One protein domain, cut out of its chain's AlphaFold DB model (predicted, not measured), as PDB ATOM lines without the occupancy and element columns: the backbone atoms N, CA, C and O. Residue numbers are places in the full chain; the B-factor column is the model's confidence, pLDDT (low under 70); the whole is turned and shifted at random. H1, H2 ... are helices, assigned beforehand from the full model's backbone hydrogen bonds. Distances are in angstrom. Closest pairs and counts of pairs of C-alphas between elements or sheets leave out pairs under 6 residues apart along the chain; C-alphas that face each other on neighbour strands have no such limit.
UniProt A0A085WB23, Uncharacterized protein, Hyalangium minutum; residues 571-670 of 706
ATOM      1  N   ARG A 571     -31.505 -45.716   1.355       80.19
ATOM      2  CA  ARG A 571     -30.410 -46.566   1.850       80.19
ATOM      3  C   ARG A 571     -29.514 -45.775   2.799       80.19
ATOM      4  O   ARG A 571     -29.447 -46.129   3.971       80.19
ATOM      5  N   ASP A 572     -28.970 -44.649   2.340       68.00
ATOM      6  CA  ASP A 572     -28.063 -43.792   3.119       68.00
ATOM      7  C   ASP A 572     -28.733 -43.307   4.416       68.00
ATOM      8  O   ASP A 572     -28.143 -43.248   5.497       68.00
ATOM      9  N   ARG A 573     -30.034 -43.000   4.336       79.12
ATOM     10  CA  ARG A 573     -30.826 -42.602   5.502       79.12
ATOM     11  C   ARG A 573     -30.943 -43.725   6.533       79.12
ATOM     12  O   ARG A 573     -30.892 -43.439   7.729       79.12
ATOM     13  N   TRP A 574     -31.180 -44.961   6.103       80.12
ATOM     14  CA  TRP A 574     -31.346 -46.110   6.997       80.12
ATOM     15  C   TRP A 574     -30.016 -46.636   7.535       80.12
ATOM     16  O   TRP A 574     -29.974 -47.040   8.695       80.12
ATOM     17  N   GLU A 575     -28.943 -46.520   6.757       76.38
ATOM     18  CA  GLU A 575     -27.564 -46.788   7.172       76.38
ATOM     19  C   GLU A 575     -27.165 -45.898   8.353       76.38
ATOM     20  O   GLU A 575     -26.858 -46.385   9.440       76.38
ATOM     21  N   VAL A 576     -27.310 -44.576   8.210       73.56
ATOM     22  CA  VAL A 576     -26.975 -43.637   9.291       73.56
ATOM     23  C   VAL A 576     -27.840 -43.864  10.533       73.56
ATOM     24  O   VAL A 576     -27.373 -43.670  11.658       73.56
ATOM     25  N   LEU A 577     -29.102 -44.279  10.375       78.75
ATOM     26  CA  LEU A 577     -29.962 -44.613  11.515       78.75
ATOM     27  C   LEU A 577     -29.500 -45.879  12.242       78.75
ATOM     28  O   LEU A 577     -29.519 -45.888  13.477       78.75
ATOM     29  N   LEU A 578     -29.090 -46.908  11.499       77.19
ATOM     30  CA  LEU A 578     -28.523 -48.136  12.047       77.19
ATOM     31  C   LEU A 578     -27.238 -47.829  12.825       77.19
ATOM     32  O   LEU A 578     -27.136 -48.197  13.996       77.19
ATOM     33  N   GLU A 579     -26.331 -47.054  12.231       75.94
ATOM     34  CA  GLU A 579     -25.068 -46.662  12.859       75.94
ATOM     35  C   GLU A 579     -25.273 -45.808  14.108       75.94
ATOM     36  O   GLU A 579     -24.702 -46.069  15.166       75.94
ATOM     37  N   CYS A 580     -26.195 -44.842  14.073       81.38
ATOM     38  CA  CYS A 580     -26.526 -44.066  15.266       81.38
ATOM     39  C   CYS A 580     -27.018 -44.955  16.418       81.38
ATOM     40  O   CYS A 580     -26.638 -44.732  17.572       81.38
ATOM     41  N   ALA A 581     -27.863 -45.946  16.124       77.38
ATOM     42  CA  ALA A 581     -28.370 -46.869  17.129       77.38
ATOM     43  C   ALA A 581     -27.264 -47.800  17.668       77.38
ATOM     44  O   ALA A 581     -27.202 -48.012  18.884       77.38
ATOM     45  N   ARG A 582     -26.351 -48.276  16.807       77.06
ATOM     46  CA  ARG A 582     -25.164 -49.064  17.192       77.06
ATOM     47  C   ARG A 582     -24.234 -48.263  18.096       77.06
ATOM     48  O   ARG A 582     -23.905 -48.718  19.189       77.06
ATOM     49  N   TYR A 583     -23.909 -47.030  17.716       83.50
ATOM     50  CA  TYR A 583     -23.065 -46.137  18.509       83.50
ATOM     51  C   TYR A 583     -23.671 -45.803  19.870       83.50
ATOM     52  O   TYR A 583     -22.942 -45.724  20.859       83.50
ATOM     53  N   GLU A 584     -24.992 -45.623  19.969       88.00
ATOM     54  CA  GLU A 584     -25.632 -45.428  21.273       88.00
ATOM     55  C   GLU A 584     -25.602 -46.707  22.121       88.00
ATOM     56  O   GLU A 584     -25.347 -46.615  23.324       88.00
ATOM     57  N   SER A 585     -25.805 -47.883  21.517       81.12
ATOM     58  CA  SER A 585     -25.674 -49.172  22.208       81.12
ATOM     59  C   SER A 585     -24.255 -49.359  22.759       81.12
ATOM     60  O   SER A 585     -24.071 -49.567  23.961       81.12
ATOM     61  N   LEU A 586     -23.238 -49.137  21.920       78.56
ATOM     62  CA  LEU A 586     -21.827 -49.210  22.295       78.56
ATOM     63  C   LEU A 586     -21.465 -48.172  23.368       78.56
ATOM     64  O   LEU A 586     -20.805 -48.491  24.354       78.56
ATOM     65  N   ALA A 587     -21.960 -46.937  23.256       83.38
ATOM     66  CA  ALA A 587     -21.739 -45.897  24.261       83.38
ATOM     67  C   ALA A 587     -22.345 -46.258  25.631       83.38
ATOM     68  O   ALA A 587     -21.755 -45.925  26.669       83.38
ATOM     69  N   ARG A 588     -23.510 -46.925  25.662       87.00
ATOM     70  CA  ARG A 588     -24.100 -47.472  26.897       87.00
ATOM     71  C   ARG A 588     -23.247 -48.615  27.444       87.00
ATOM     72  O   ARG A 588     -22.931 -48.578  28.634       87.00
ATOM     73  N   GLY A 589     -22.807 -49.528  26.577       80.75
ATOM     74  CA  GLY A 589     -21.892 -50.626  26.897       80.75
ATOM     75  C   GLY A 589     -20.608 -50.134  27.561       80.75
ATOM     76  O   GLY A 589     -20.370 -50.451  28.719       80.75
ATOM     77  N   ILE A 590     -19.854 -49.250  26.906       80.56
ATOM     78  CA  ILE A 590     -18.602 -48.666  27.427       80.56
ATOM     79  C   ILE A 590     -18.817 -47.916  28.751       80.56
ATOM     80  O   ILE A 590     -17.947 -47.883  29.624       80.56
ATOM     81  N   THR A 591     -19.973 -47.261  28.915       85.25
ATOM     82  CA  THR A 591     -20.297 -46.568  30.170       85.25
ATOM     83  C   THR A 591     -20.539 -47.558  31.313       85.25
ATOM     84  O   THR A 591     -20.210 -47.243  32.459       85.25
ATOM     85  N   ALA A 592     -21.127 -48.720  31.018       83.56
ATOM     86  CA  ALA A 592     -21.377 -49.782  31.986       83.56
ATOM     87  C   ALA A 592     -20.107 -50.594  32.291       83.56
ATOM     88  O   ALA A 592     -19.826 -50.862  33.460       83.56
ATOM     89  N   ASP A 593     -19.327 -50.914  31.260       84.75
ATOM     90  CA  ASP A 593     -18.068 -51.647  31.327       84.75
ATOM     91  C   ASP A 593     -16.979 -50.950  30.483       84.75
ATOM     92  O   ASP A 593     -16.927 -51.102  29.261       84.75
ATOM     93  N   PRO A 594     -16.080 -50.181  31.128       85.50
ATOM     94  CA  PRO A 594     -14.967 -49.514  30.460       85.50
ATOM     95  C   PRO A 594     -14.009 -50.428  29.690       85.50
ATOM     96  O   PRO A 594     -13.299 -49.914  28.827       85.50
ATOM     97  N   SER A 595     -13.959 -51.730  30.003       81.00
ATOM     98  CA  SER A 595     -13.050 -52.674  29.335       81.00
ATOM     99  C   SER A 595     -13.414 -52.903  27.869       81.00
ATOM    100  O   SER A 595     -12.523 -53.137  27.063       81.00
ATOM    101  N   ILE A 596     -14.687 -52.699  27.503       72.25
ATOM    102  CA  ILE A 596     -15.175 -52.756  26.115       72.25
ATOM    103  C   ILE A 596     -14.423 -51.761  25.216       72.25
ATOM    104  O   ILE A 596     -14.257 -52.000  24.030       72.25
ATOM    105  N   ALA A 597     -13.946 -50.644  25.775       71.44
ATOM    106  CA  ALA A 597     -13.209 -49.630  25.024       71.44
ATOM    107  C   ALA A 597     -11.686 -49.847  25.004       71.44
ATOM    108  O   ALA A 597     -10.966 -49.014  24.447       71.44
ATOM    109  N   GLU A 598     -11.158 -50.862  25.693       74.94
ATOM    110  CA  GLU A 598      -9.718 -51.088  25.766       74.94
ATOM    111  C   GLU A 598      -9.247 -51.905  24.573       74.94
ATOM    112  O   GLU A 598      -9.757 -52.983  24.316       74.94
ATOM    113  N   GLY A 599      -8.240 -51.394  23.864       64.88
ATOM    114  CA  GLY A 599      -7.555 -52.139  22.814       64.88
ATOM    115  C   GLY A 599      -8.343 -52.299  21.519       64.88
ATOM    116  O   GLY A 599      -7.680 -52.526  20.515       64.88
ATOM    117  N   ASP A 600      -9.666 -52.078  21.538       70.50
ATOM    118  CA  ASP A 600     -10.556 -52.024  20.378       70.50
ATOM    119  C   ASP A 600     -10.071 -50.963  19.388       70.50
ATOM    120  O   ASP A 600     -10.260 -49.753  19.602       70.50
ATOM    121  N   PRO A 601      -9.406 -51.399  18.312       60.47
ATOM    122  CA  PRO A 601      -8.914 -50.449  17.365       60.47
ATOM    123  C   PRO A 601     -10.089 -49.728  16.687       60.47
ATOM    124  O   PRO A 601      -9.844 -48.551  16.425       60.47
ATOM    125  N   ASP A 602     -11.279 -50.378  16.500       57.44
ATOM    126  CA  ASP A 602     -12.597 -50.086  15.831       57.44
ATOM    127  C   ASP A 602     -13.356 -48.981  16.567       57.44
ATOM    128  O   ASP A 602     -14.211 -48.259  16.064       57.44
ATOM    129  N   LEU A 603     -12.947 -48.729  17.788       72.88
ATOM    130  CA  LEU A 603     -13.382 -47.557  18.503       72.88
ATOM    131  C   LEU A 603     -12.448 -46.368  18.246       72.88
ATOM    132  O   LEU A 603     -12.889 -45.219  18.241       72.88
ATOM    133  N   GLU A 604     -11.157 -46.605  18.019       78.88
ATOM    134  CA  GLU A 604     -10.150 -45.547  17.953       78.88
ATOM    135  C   GLU A 604     -10.285 -44.677  16.696       78.88
ATOM    136  O   GLU A 604     -10.375 -43.461  16.853       78.88
ATOM    137  N   LEU A 605     -10.399 -45.234  15.478       67.25
ATOM    138  CA  LEU A 605     -10.576 -44.379  14.280       67.25
ATOM    139  C   LEU A 605     -11.968 -43.699  14.221       67.25
ATOM    140  O   LEU A 605     -12.085 -42.623  13.636       67.25
ATOM    141  N   LEU A 606     -13.007 -44.227  14.892       70.06
ATOM    142  CA  LEU A 606     -14.301 -43.541  15.047       70.06
ATOM    143  C   LEU A 606     -14.129 -42.324  15.952       70.06
ATOM    144  O   LEU A 606     -14.682 -41.252  15.699       70.06
ATOM    145  N   LEU A 607     -13.342 -42.472  17.018       81.62
ATOM    146  CA  LEU A 607     -13.022 -41.372  17.916       81.62
ATOM    147  C   LEU A 607     -12.082 -40.352  17.270       81.62
ATOM    148  O   LEU A 607     -12.250 -39.164  17.542       81.62
ATOM    149  N   GLU A 608     -11.159 -40.767  16.401       77.88
ATOM    150  CA  GLU A 608     -10.379 -39.850  15.557       77.88
ATOM    151  C   GLU A 608     -11.293 -39.082  14.594       77.88
ATOM    152  O   GLU A 608     -11.230 -37.855  14.544       77.88
ATOM    153  N   SER A 609     -12.236 -39.760  13.931       75.12
ATOM    154  CA  SER A 609     -13.240 -39.118  13.068       75.12
ATOM    155  C   SER A 609     -14.089 -38.101  13.845       75.12
ATOM    156  O   SER A 609     -14.345 -36.990  13.377       75.12
ATOM    157  N   ALA A 610     -14.464 -38.425  15.088       78.44
ATOM    158  CA  ALA A 610     -15.137 -37.488  15.985       78.44
ATOM    159  C   ALA A 610     -14.256 -36.267  16.325       78.44
ATOM    160  O   ALA A 610     -14.760 -35.141  16.390       78.44
ATOM    161  N   GLU A 611     -12.952 -36.461  16.558       88.56
ATOM    162  CA  GLU A 611     -11.991 -35.378  16.808       88.56
ATOM    163  C   GLU A 611     -11.832 -34.460  15.585       88.56
ATOM    164  O   GLU A 611     -11.814 -33.235  15.748       88.56
ATOM    165  N   GLU A 612     -11.791 -35.020  14.373       81.62
ATOM    166  CA  GLU A 612     -11.704 -34.266  13.114       81.62
ATOM    167  C   GLU A 612     -12.888 -33.313  12.920       81.62
ATOM    168  O   GLU A 612     -12.712 -32.177  12.466       81.62
ATOM    169  N   VAL A 613     -14.083 -33.725  13.352       82.31
ATOM    170  CA  VAL A 613     -15.298 -32.892  13.305       82.31
ATOM    171  C   VAL A 613     -15.498 -32.024  14.553       82.31
ATOM    172  O   VAL A 613     -16.528 -31.363  14.703       82.31
ATOM    173  N   GLY A 614     -14.484 -31.941  15.422       88.19
ATOM    174  CA  GLY A 614     -14.401 -30.954  16.498       88.19
ATOM    175  C   GLY A 614     -14.724 -31.466  17.904       88.19
ATOM    176  O   GLY A 614     -14.991 -30.655  18.799       88.19
ATOM    177  N   PHE A 615     -14.703 -32.779  18.146       94.56
ATOM    178  CA  PHE A 615     -14.824 -33.335  19.494       94.56
ATOM    179  C   PHE A 615     -13.523 -33.183  20.308       94.56
ATOM    180  O   PHE A 615     -12.473 -33.698  19.943       94.56
ATOM    181  N   ASP A 616     -13.584 -32.523  21.473       94.69
ATOM    182  CA  ASP A 616     -12.443 -32.420  22.403       94.69
ATOM    183  C   ASP A 616     -12.327 -33.674  23.287       94.69
ATOM    184  O   ASP A 616     -12.671 -33.663  24.477       94.69
ATOM    185  N   ARG A 617     -11.842 -34.779  22.712       92.56
ATOM    186  CA  ARG A 617     -11.674 -36.048  23.439       92.56
ATOM    187  C   ARG A 617     -10.692 -35.921  24.598       92.56
ATOM    188  O   ARG A 617     -10.982 -36.400  25.692       92.56
ATOM    189  N   ARG A 618      -9.548 -35.250  24.404       91.56
ATOM    190  CA  ARG A 618      -8.516 -35.086  25.450       91.56
ATOM    191  C   ARG A 618      -9.039 -34.296  26.644       91.56
ATOM    192  O   ARG A 618      -8.838 -34.713  27.786       91.56
ATOM    193  N   GLY A 619      -9.717 -33.178  26.402       93.06
ATOM    194  CA  GLY A 619     -10.318 -32.373  27.459       93.06
ATOM    195  C   GLY A 619     -11.475 -33.088  28.154       93.06
ATOM    196  O   GLY A 619     -11.603 -32.990  29.377       93.06
ATOM    197  N   THR A 620     -12.273 -33.856  27.411       93.38
ATOM    198  CA  THR A 620     -13.358 -34.677  27.970       93.38
ATOM    199  C   THR A 620     -12.804 -35.814  28.830       93.38
ATOM    200  O   THR A 620     -13.229 -35.980  29.974       93.38
ATOM    201  N   ALA A 621     -11.772 -36.520  28.357       92.38
ATOM    202  CA  ALA A 621     -11.101 -37.588  29.094       92.38
ATOM    203  C   ALA A 621     -10.439 -37.070  30.376       92.38
ATOM    204  O   ALA A 621     -10.530 -37.714  31.421       92.38
ATOM    205  N   ALA A 622      -9.831 -35.881  30.330       92.62
ATOM    206  CA  ALA A 622      -9.238 -35.244  31.503       92.62
ATOM    207  C   ALA A 622     -10.274 -34.876  32.583       92.62
ATOM    208  O   ALA A 622      -9.941 -34.857  33.767       92.62
ATOM    209  N   LYS A 623     -11.520 -34.574  32.193       93.06
ATOM    210  CA  LYS A 623     -12.596 -34.173  33.115       93.06
ATOM    211  C   LYS A 623     -13.434 -35.344  33.618       93.06
ATOM    212  O   LYS A 623     -13.870 -35.322  34.767       93.06
ATOM    213  N   HIS A 624     -13.689 -36.327  32.760       90.00
ATOM    214  CA  HIS A 624     -14.711 -37.349  32.986       90.00
ATOM    215  C   HIS A 624     -14.200 -38.791  32.839       90.00
ATOM    216  O   HIS A 624     -14.956 -39.727  33.080       90.00
ATOM    217  N   GLY A 625     -12.920 -38.980  32.508       90.75
ATOM    218  CA  GLY A 625     -12.308 -40.290  32.290       90.75
ATOM    219  C   GLY A 625     -12.425 -40.778  30.843       90.75
ATOM    220  O   GLY A 625     -13.240 -40.285  30.064       90.75
ATOM    221  N   LYS A 626     -11.585 -41.757  30.479       88.75
ATOM    222  CA  LYS A 626     -11.470 -42.271  29.102       88.75
ATOM    223  C   LYS A 626     -12.770 -42.892  28.588       88.75
ATOM    224  O   LYS A 626     -13.231 -42.485  27.535       88.75
ATOM    225  N   ALA A 627     -13.397 -43.779  29.364       87.50
ATOM    226  CA  ALA A 627     -14.654 -44.430  28.977       87.50
ATOM    227  C   ALA A 627     -15.767 -43.417  28.674       87.50
ATOM    228  O   ALA A 627     -16.462 -43.515  27.664       87.50
ATOM    229  N   ARG A 628     -15.888 -42.374  29.508       90.75
ATOM    230  CA  ARG A 628     -16.867 -41.311  29.275       90.75
ATOM    231  C   ARG A 628     -16.537 -40.487  28.032       90.75
ATOM    232  O   ARG A 628     -17.453 -40.120  27.307       90.75
ATOM    233  N   ALA A 629     -15.257 -40.226  27.774       92.50
ATOM    234  CA  ALA A 629     -14.822 -39.549  26.559       92.50
ATOM    235  C   ALA A 629     -15.099 -40.375  25.296       92.50
ATOM    236  O   ALA A 629     -15.532 -39.796  24.308       92.50
ATOM    237  N   SER A 630     -14.928 -41.699  25.335       89.62
ATOM    238  CA  SER A 630     -15.288 -42.582  24.219       89.62
ATOM    239  C   SER A 630     -16.798 -42.566  23.959       89.62
ATOM    240  O   SER A 630     -17.233 -42.280  22.848       89.62
ATOM    241  N   ALA A 631     -17.617 -42.749  25.001       90.25
ATOM    242  CA  ALA A 631     -19.075 -42.698  24.876       90.25
ATOM    243  C   ALA A 631     -19.589 -41.331  24.376       90.25
ATOM    244  O   ALA A 631     -20.532 -41.255  23.588       90.25
ATOM    245  N   GLU A 632     -18.991 -40.224  24.827       94.12
ATOM    246  CA  GLU A 632     -19.345 -38.880  24.351       94.12
ATOM    247  C   GLU A 632     -18.828 -38.590  22.937       94.12
ATOM    248  O   GLU A 632     -19.486 -37.838  22.216       94.12
ATOM    249  N   GLY A 633     -17.723 -39.217  22.524       90.06
ATOM    250  CA  GLY A 633     -17.185 -39.153  21.166       90.06
ATOM    251  C   GLY A 633     -18.080 -39.857  20.154       90.06
ATOM    252  O   GLY A 633     -18.487 -39.228  19.182       90.06
ATOM    253  N   LEU A 634     -18.522 -41.085  20.446       84.00
ATOM    254  CA  LEU A 634     -19.513 -41.808  19.632       84.00
ATOM    255  C   LEU A 634     -20.812 -41.001  19.466       84.00
ATOM    256  O   LEU A 634     -21.322 -40.805  18.364       84.00
ATOM    257  N   ARG A 635     -21.316 -40.420  20.562       92.38
ATOM    258  CA  ARG A 635     -22.489 -39.527  20.527       92.38
ATOM    259  C   ARG A 635     -22.223 -38.203  19.814       92.38
ATOM    260  O   ARG A 635     -23.171 -37.523  19.419       92.38
ATOM    261  N   HIS A 636     -20.972 -37.759  19.725       90.88
ATOM    262  CA  HIS A 636     -20.596 -36.592  18.933       90.88
ATOM    263  C   HIS A 636     -20.629 -36.927  17.446       90.88
ATOM    264  O   HIS A 636     -21.274 -36.201  16.694       90.88
ATOM    265  N   TRP A 637     -20.027 -38.050  17.064       84.94
ATOM    266  CA  TRP A 637     -20.022 -38.555  15.699       84.94
ATOM    267  C   TRP A 637     -21.438 -38.817  15.170       84.94
ATOM    268  O   TRP A 637     -21.840 -38.231  14.170       84.94
ATOM    269  N   SER A 638     -22.269 -39.542  15.929       84.88
ATOM    270  CA  SER A 638     -23.689 -39.750  15.596       84.88
ATOM    271  C   SER A 638     -24.440 -38.430  15.359       84.88
ATOM    272  O   SER A 638     -25.198 -38.294  14.400       84.88
ATOM    273  N   ARG A 639     -24.206 -37.403  16.191       89.19
ATOM    274  CA  ARG A 639     -24.822 -36.081  15.985       89.19
ATOM    275  C   ARG A 639     -24.316 -35.389  14.724       89.19
ATOM    276  O   ARG A 639     -25.102 -34.669  14.112       89.19
ATOM    277  N   HIS A 640     -23.048 -35.567  14.363       84.81
ATOM    278  CA  HIS A 640     -22.480 -35.021  13.133       84.81
ATOM    279  C   HIS A 640     -23.161 -35.627  11.899       84.81
ATOM    280  O   HIS A 640     -23.731 -34.872  11.113       84.81
ATOM    281  N   LEU A 641     -23.229 -36.961  11.814       78.19
ATOM    282  CA  LEU A 641     -23.894 -37.680  10.717       78.19
ATOM    283  C   LEU A 641     -25.366 -37.271  10.572       78.19
ATOM    284  O   LEU A 641     -25.837 -36.920   9.491       78.19
ATOM    285  N   VAL A 642     -26.100 -37.220  11.691       81.50
ATOM    286  CA  VAL A 642     -27.506 -36.785  11.687       81.50
ATOM    287  C   VAL A 642     -27.648 -35.335  11.226       81.50
ATOM    288  O   VAL A 642     -28.606 -35.004  10.531       81.50
ATOM    289  N   THR A 643     -26.713 -34.462  11.606       83.12
ATOM    290  CA  THR A 643     -26.736 -33.048  11.205       83.12
ATOM    291  C   THR A 643     -26.551 -32.905   9.697       83.12
ATOM    292  O   THR A 643     -27.318 -32.165   9.090       83.12
ATOM    293  N   GLN A 644     -25.620 -33.651   9.092       78.19
ATOM    294  CA  GLN A 644     -25.411 -33.652   7.638       78.19
ATOM    295  C   GLN A 644     -26.689 -34.062   6.892       78.19
ATOM    296  O   GLN A 644     -27.198 -33.303   6.068       78.19
ATOM    297  N   LEU A 645     -27.305 -35.182   7.279       73.88
ATOM    298  CA  LEU A 645     -28.549 -35.635   6.648       73.88
ATOM    299  C   LEU A 645     -29.744 -34.693   6.892       73.88
ATOM    300  O   LEU A 645     -30.664 -34.631   6.075       73.88
ATOM    301  N   GLN A 646     -29.777 -33.962   8.011       82.50
ATOM    302  CA  GLN A 646     -30.797 -32.933   8.259       82.50
ATOM    303  C   GLN A 646     -30.588 -31.690   7.383       82.50
ATOM    304  O   GLN A 646     -31.569 -31.094   6.935       82.50
ATOM    305  N   GLU A 647     -29.339 -31.297   7.124       81.00
ATOM    306  CA  GLU A 647     -28.998 -30.194   6.213       81.00
ATOM    307  C   GLU A 647     -29.351 -30.527   4.758       81.00
ATOM    308  O   GLU A 647     -29.850 -29.666   4.031       81.00
ATOM    309  N   GLU A 648     -29.185 -31.790   4.370       72.88
ATOM    310  CA  GLU A 648     -29.567 -32.327   3.058       72.88
ATOM    311  C   GLU A 648     -31.077 -32.598   2.929       72.88
ATOM    312  O   GLU A 648     -31.584 -32.879   1.844       72.88
ATOM    313  N   GLY A 649     -31.832 -32.477   4.027       73.75
ATOM    314  CA  GLY A 649     -33.278 -32.712   4.058       73.75
ATOM    315  C   GLY A 649     -33.681 -34.191   3.993       73.75
ATOM    316  O   GLY A 649     -34.863 -34.492   3.810       73.75
ATOM    317  N   LEU A 650     -32.726 -35.106   4.169       69.62
ATOM    318  CA  LEU A 650     -32.928 -36.556   4.174       69.62
ATOM    319  C   LEU A 650     -33.468 -37.061   5.517       69.62
ATOM    320  O   LEU A 650     -34.272 -37.998   5.543       69.62
ATOM    321  N   LEU A 651     -33.117 -36.402   6.628       74.12
ATOM    322  CA  LEU A 651     -33.678 -36.663   7.957       74.12
ATOM    323  C   LEU A 651     -34.566 -35.511   8.459       74.12
ATOM    324  O   LEU A 651     -34.238 -34.338   8.277       74.12
ATOM    325  N   PRO A 652     -35.690 -35.809   9.143       73.94
ATOM    326  CA  PRO A 652     -36.487 -34.785   9.804       73.94
ATOM    327  C   PRO A 652     -35.759 -34.227  11.039       73.94
ATOM    328  O   PRO A 652     -35.061 -34.947  11.752       73.94
ATOM    329  N   GLY A 653     -35.981 -32.945  11.332       80.75
ATOM    330  CA  GLY A 653     -35.424 -32.253  12.501       80.75
ATOM    331  C   GLY A 653     -34.619 -31.016  12.116       80.75
ATOM    332  O   GLY A 653     -34.485 -30.704  10.932       80.75
ATOM    333  N   LYS A 654     -34.135 -30.262  13.109       82.19
ATOM    334  CA  LYS A 654     -33.224 -29.139  12.851       82.19
ATOM    335  C   LYS A 654     -31.770 -29.592  13.008       82.19
ATOM    336  O   LYS A 654     -31.481 -30.230  14.022       82.19
ATOM    337  N   PRO A 655     -30.867 -29.175  12.098       82.06
ATOM    338  CA  PRO A 655     -29.433 -29.427  12.209       82.06
ATOM    339  C   PRO A 655     -28.905 -29.156  13.624       82.06
ATOM    340  O   PRO A 655     -29.147 -28.088  14.198       82.06
ATOM    341  N   GLY A 656     -28.216 -30.141  14.203       74.19
ATOM    342  CA  GLY A 656     -27.624 -30.064  15.539       74.19
ATOM    343  C   GLY A 656     -28.536 -30.449  16.714       74.19
ATOM    344  O   GLY A 656     -28.037 -30.556  17.837       74.19
ATOM    345  N   GLU A 657     -29.836 -30.706  16.507       75.69
ATOM    346  CA  GLU A 657     -30.722 -31.233  17.569       75.69
ATOM    347  C   GLU A 657     -30.482 -32.731  17.852       75.69
ATOM    348  O   GLU A 657     -30.872 -33.228  18.913       75.69
ATOM    349  N   GLY A 658     -29.767 -33.424  16.957       78.62
ATOM    350  CA  GLY A 658     -29.551 -34.870  17.006       78.62
ATOM    351  C   GLY A 658     -30.784 -35.654  16.552       78.62
ATOM    352  O   GLY A 658     -31.776 -35.080  16.097       78.62
ATOM    353  N   LEU A 659     -30.715 -36.983  16.653       83.19
ATOM    354  CA  LEU A 659     -31.815 -37.851  16.247       83.19
ATOM    355  C   LEU A 659     -32.915 -37.848  17.316       83.19
ATOM    356  O   LEU A 659     -32.691 -38.273  18.455       83.19
ATOM    357  N   VAL A 660     -34.099 -37.365  16.933       84.81
ATOM    358  CA  VAL A 660     -35.301 -37.348  17.773       84.81
ATOM    359  C   VAL A 660     -36.349 -38.275  17.171       84.81
ATOM    360  O   VAL A 660     -36.817 -38.048  16.056       84.81
ATOM    361  N   LEU A 661     -36.737 -39.290  17.935       81.50
ATOM    362  CA  LEU A 661     -37.734 -40.298  17.584       81.50
ATOM    363  C   LEU A 661     -38.855 -40.239  18.624       81.50
ATOM    364  O   LEU A 661     -38.589 -40.164  19.821       81.50
ATOM    365  N   GLN A 662     -40.113 -40.171  18.184       75.00
ATOM    366  CA  GLN A 662     -41.286 -40.037  19.065       75.00
ATOM    367  C   GLN A 662     -41.180 -38.906  20.113       75.00
ATOM    368  O   GLN A 662     -41.747 -38.976  21.201       75.00
ATOM    369  N   GLY A 663     -40.469 -37.823  19.784       81.50
ATOM    370  CA  GLY A 663     -40.264 -36.683  20.686       81.50
ATOM    371  C   GLY A 663     -39.223 -36.909  21.788       81.50
ATOM    372  O   GLY A 663     -39.060 -36.032  22.635       81.50
ATOM    373  N   LYS A 664     -38.509 -38.038  21.760       85.44
ATOM    374  CA  LYS A 664     -37.370 -38.352  22.622       85.44
ATOM    375  C   LYS A 664     -36.082 -38.373  21.818       85.44
ATOM    376  O   LYS A 664     -36.073 -38.739  20.643       85.44
ATOM    377  N   ARG A 665     -34.972 -38.000  22.444       88.19
ATOM    378  CA  ARG A 665     -33.650 -38.205  21.837       88.19
ATOM    379  C   ARG A 665     -33.288 -39.683  21.876       88.19
ATOM    380  O   ARG A 665     -33.732 -40.402  22.765       88.19
ATOM    381  N   LEU A 666     -32.398 -40.111  20.988       87.06
ATOM    382  CA  LEU A 666     -31.870 -41.480  20.992       87.06
ATOM    383  C   LEU A 666     -31.337 -41.918  22.377       87.06
ATOM    384  O   LEU A 666     -31.570 -43.038  22.818       87.06
ATOM    385  N   GLN A 667     -30.701 -41.002  23.118       89.31
ATOM    386  CA  GLN A 667     -30.179 -41.267  24.469       89.31
ATOM    387  C   GLN A 667     -31.272 -41.433  25.539       89.31
ATOM    388  O   GLN A 667     -30.991 -41.897  26.639       89.31
ATOM    389  N   GLU A 668     -32.499 -41.008  25.247       90.06
ATOM    390  CA  GLU A 668     -33.646 -41.042  26.162       90.06
ATOM    391  C   GLU A 668     -34.528 -42.283  25.946       90.06
ATOM    392  O   GLU A 668     -35.461 -42.509  26.721       90.06
ATOM    393  N   LEU A 669     -34.246 -43.084  24.910       87.56
ATOM    394  CA  LEU A 669     -34.926 -44.355  24.662       87.56
ATOM    395  C   LEU A 669     -34.547 -45.394  25.723       87.56
ATOM    396  O   LEU A 669     -33.394 -45.449  26.165       87.56
ATOM    397  N   SER A 670     -35.496 -46.252  26.102       86.31
ATOM    398  CA  SER A 670     -35.188 -47.450  26.893       86.31
ATOM    399  C   SER A 670     -34.282 -48.410  26.109       86.31
ATOM    400  O   SER A 670     -34.185 -48.310  24.887       86.31
TER     401      SER A 670
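This is residues 571 to 670 of the 706 residues of an uncharacterized protein of Hyalangium minutum (UniProt A0A085WB23). Two long helices, H1 and H5, lie side by side and run opposite ways, with the shorter H2, H3 and H4 packed on residues 626 to 637 of H5. After H5, residues 648 to 670 fold back without a named element. The 100 printed residues hold five named helices, H1 to H5 in order, and no named strand: all helix, compact, radius of gyration of the C-alphas 13.4 A, spans 36 by 29 by 25 A.

H1, residues 571 to 592, touches H5, residues 626 to 647, at a shallow tilt of 18 degrees; the closest C-alphas, Ala 587 and Ala 631, are 4.2 A apart. H2, residues 594 to 597, only just touches H5, with 3 pairs of C-alphas within 8 A, the closest Pro 594 and Ala 627, 5.3 A. H3, residues 601 to 612, touches residues 630 to 637 of H5 at a steep tilt of 58 degrees; the closest C-alphas are Ala 610 and Trp 637, 5.0 A. H4, residues 617 to 624, touches residues 626 to 633 of H5 at a steep 53 degrees; the closest C-alphas are Ala 621 and Ala 629, 4.9 A. Every O i to N i+4 pair is within hydrogen-bond range in H1, H4 and H5, and 7 of 8 in H3; H2 is too short for one.

H1 starts at C-alpha 571 (-30.410, -46.566, 1.850) and is 31.6 A long; H5, 31.3 A, ends at C-alpha 647 (-28.998, -30.194, 6.213).

The printed part has no cut, and its four links between helices are tight. Six residues are under pLDDT 70: 572, 599, 601 to 602, 605 and 650.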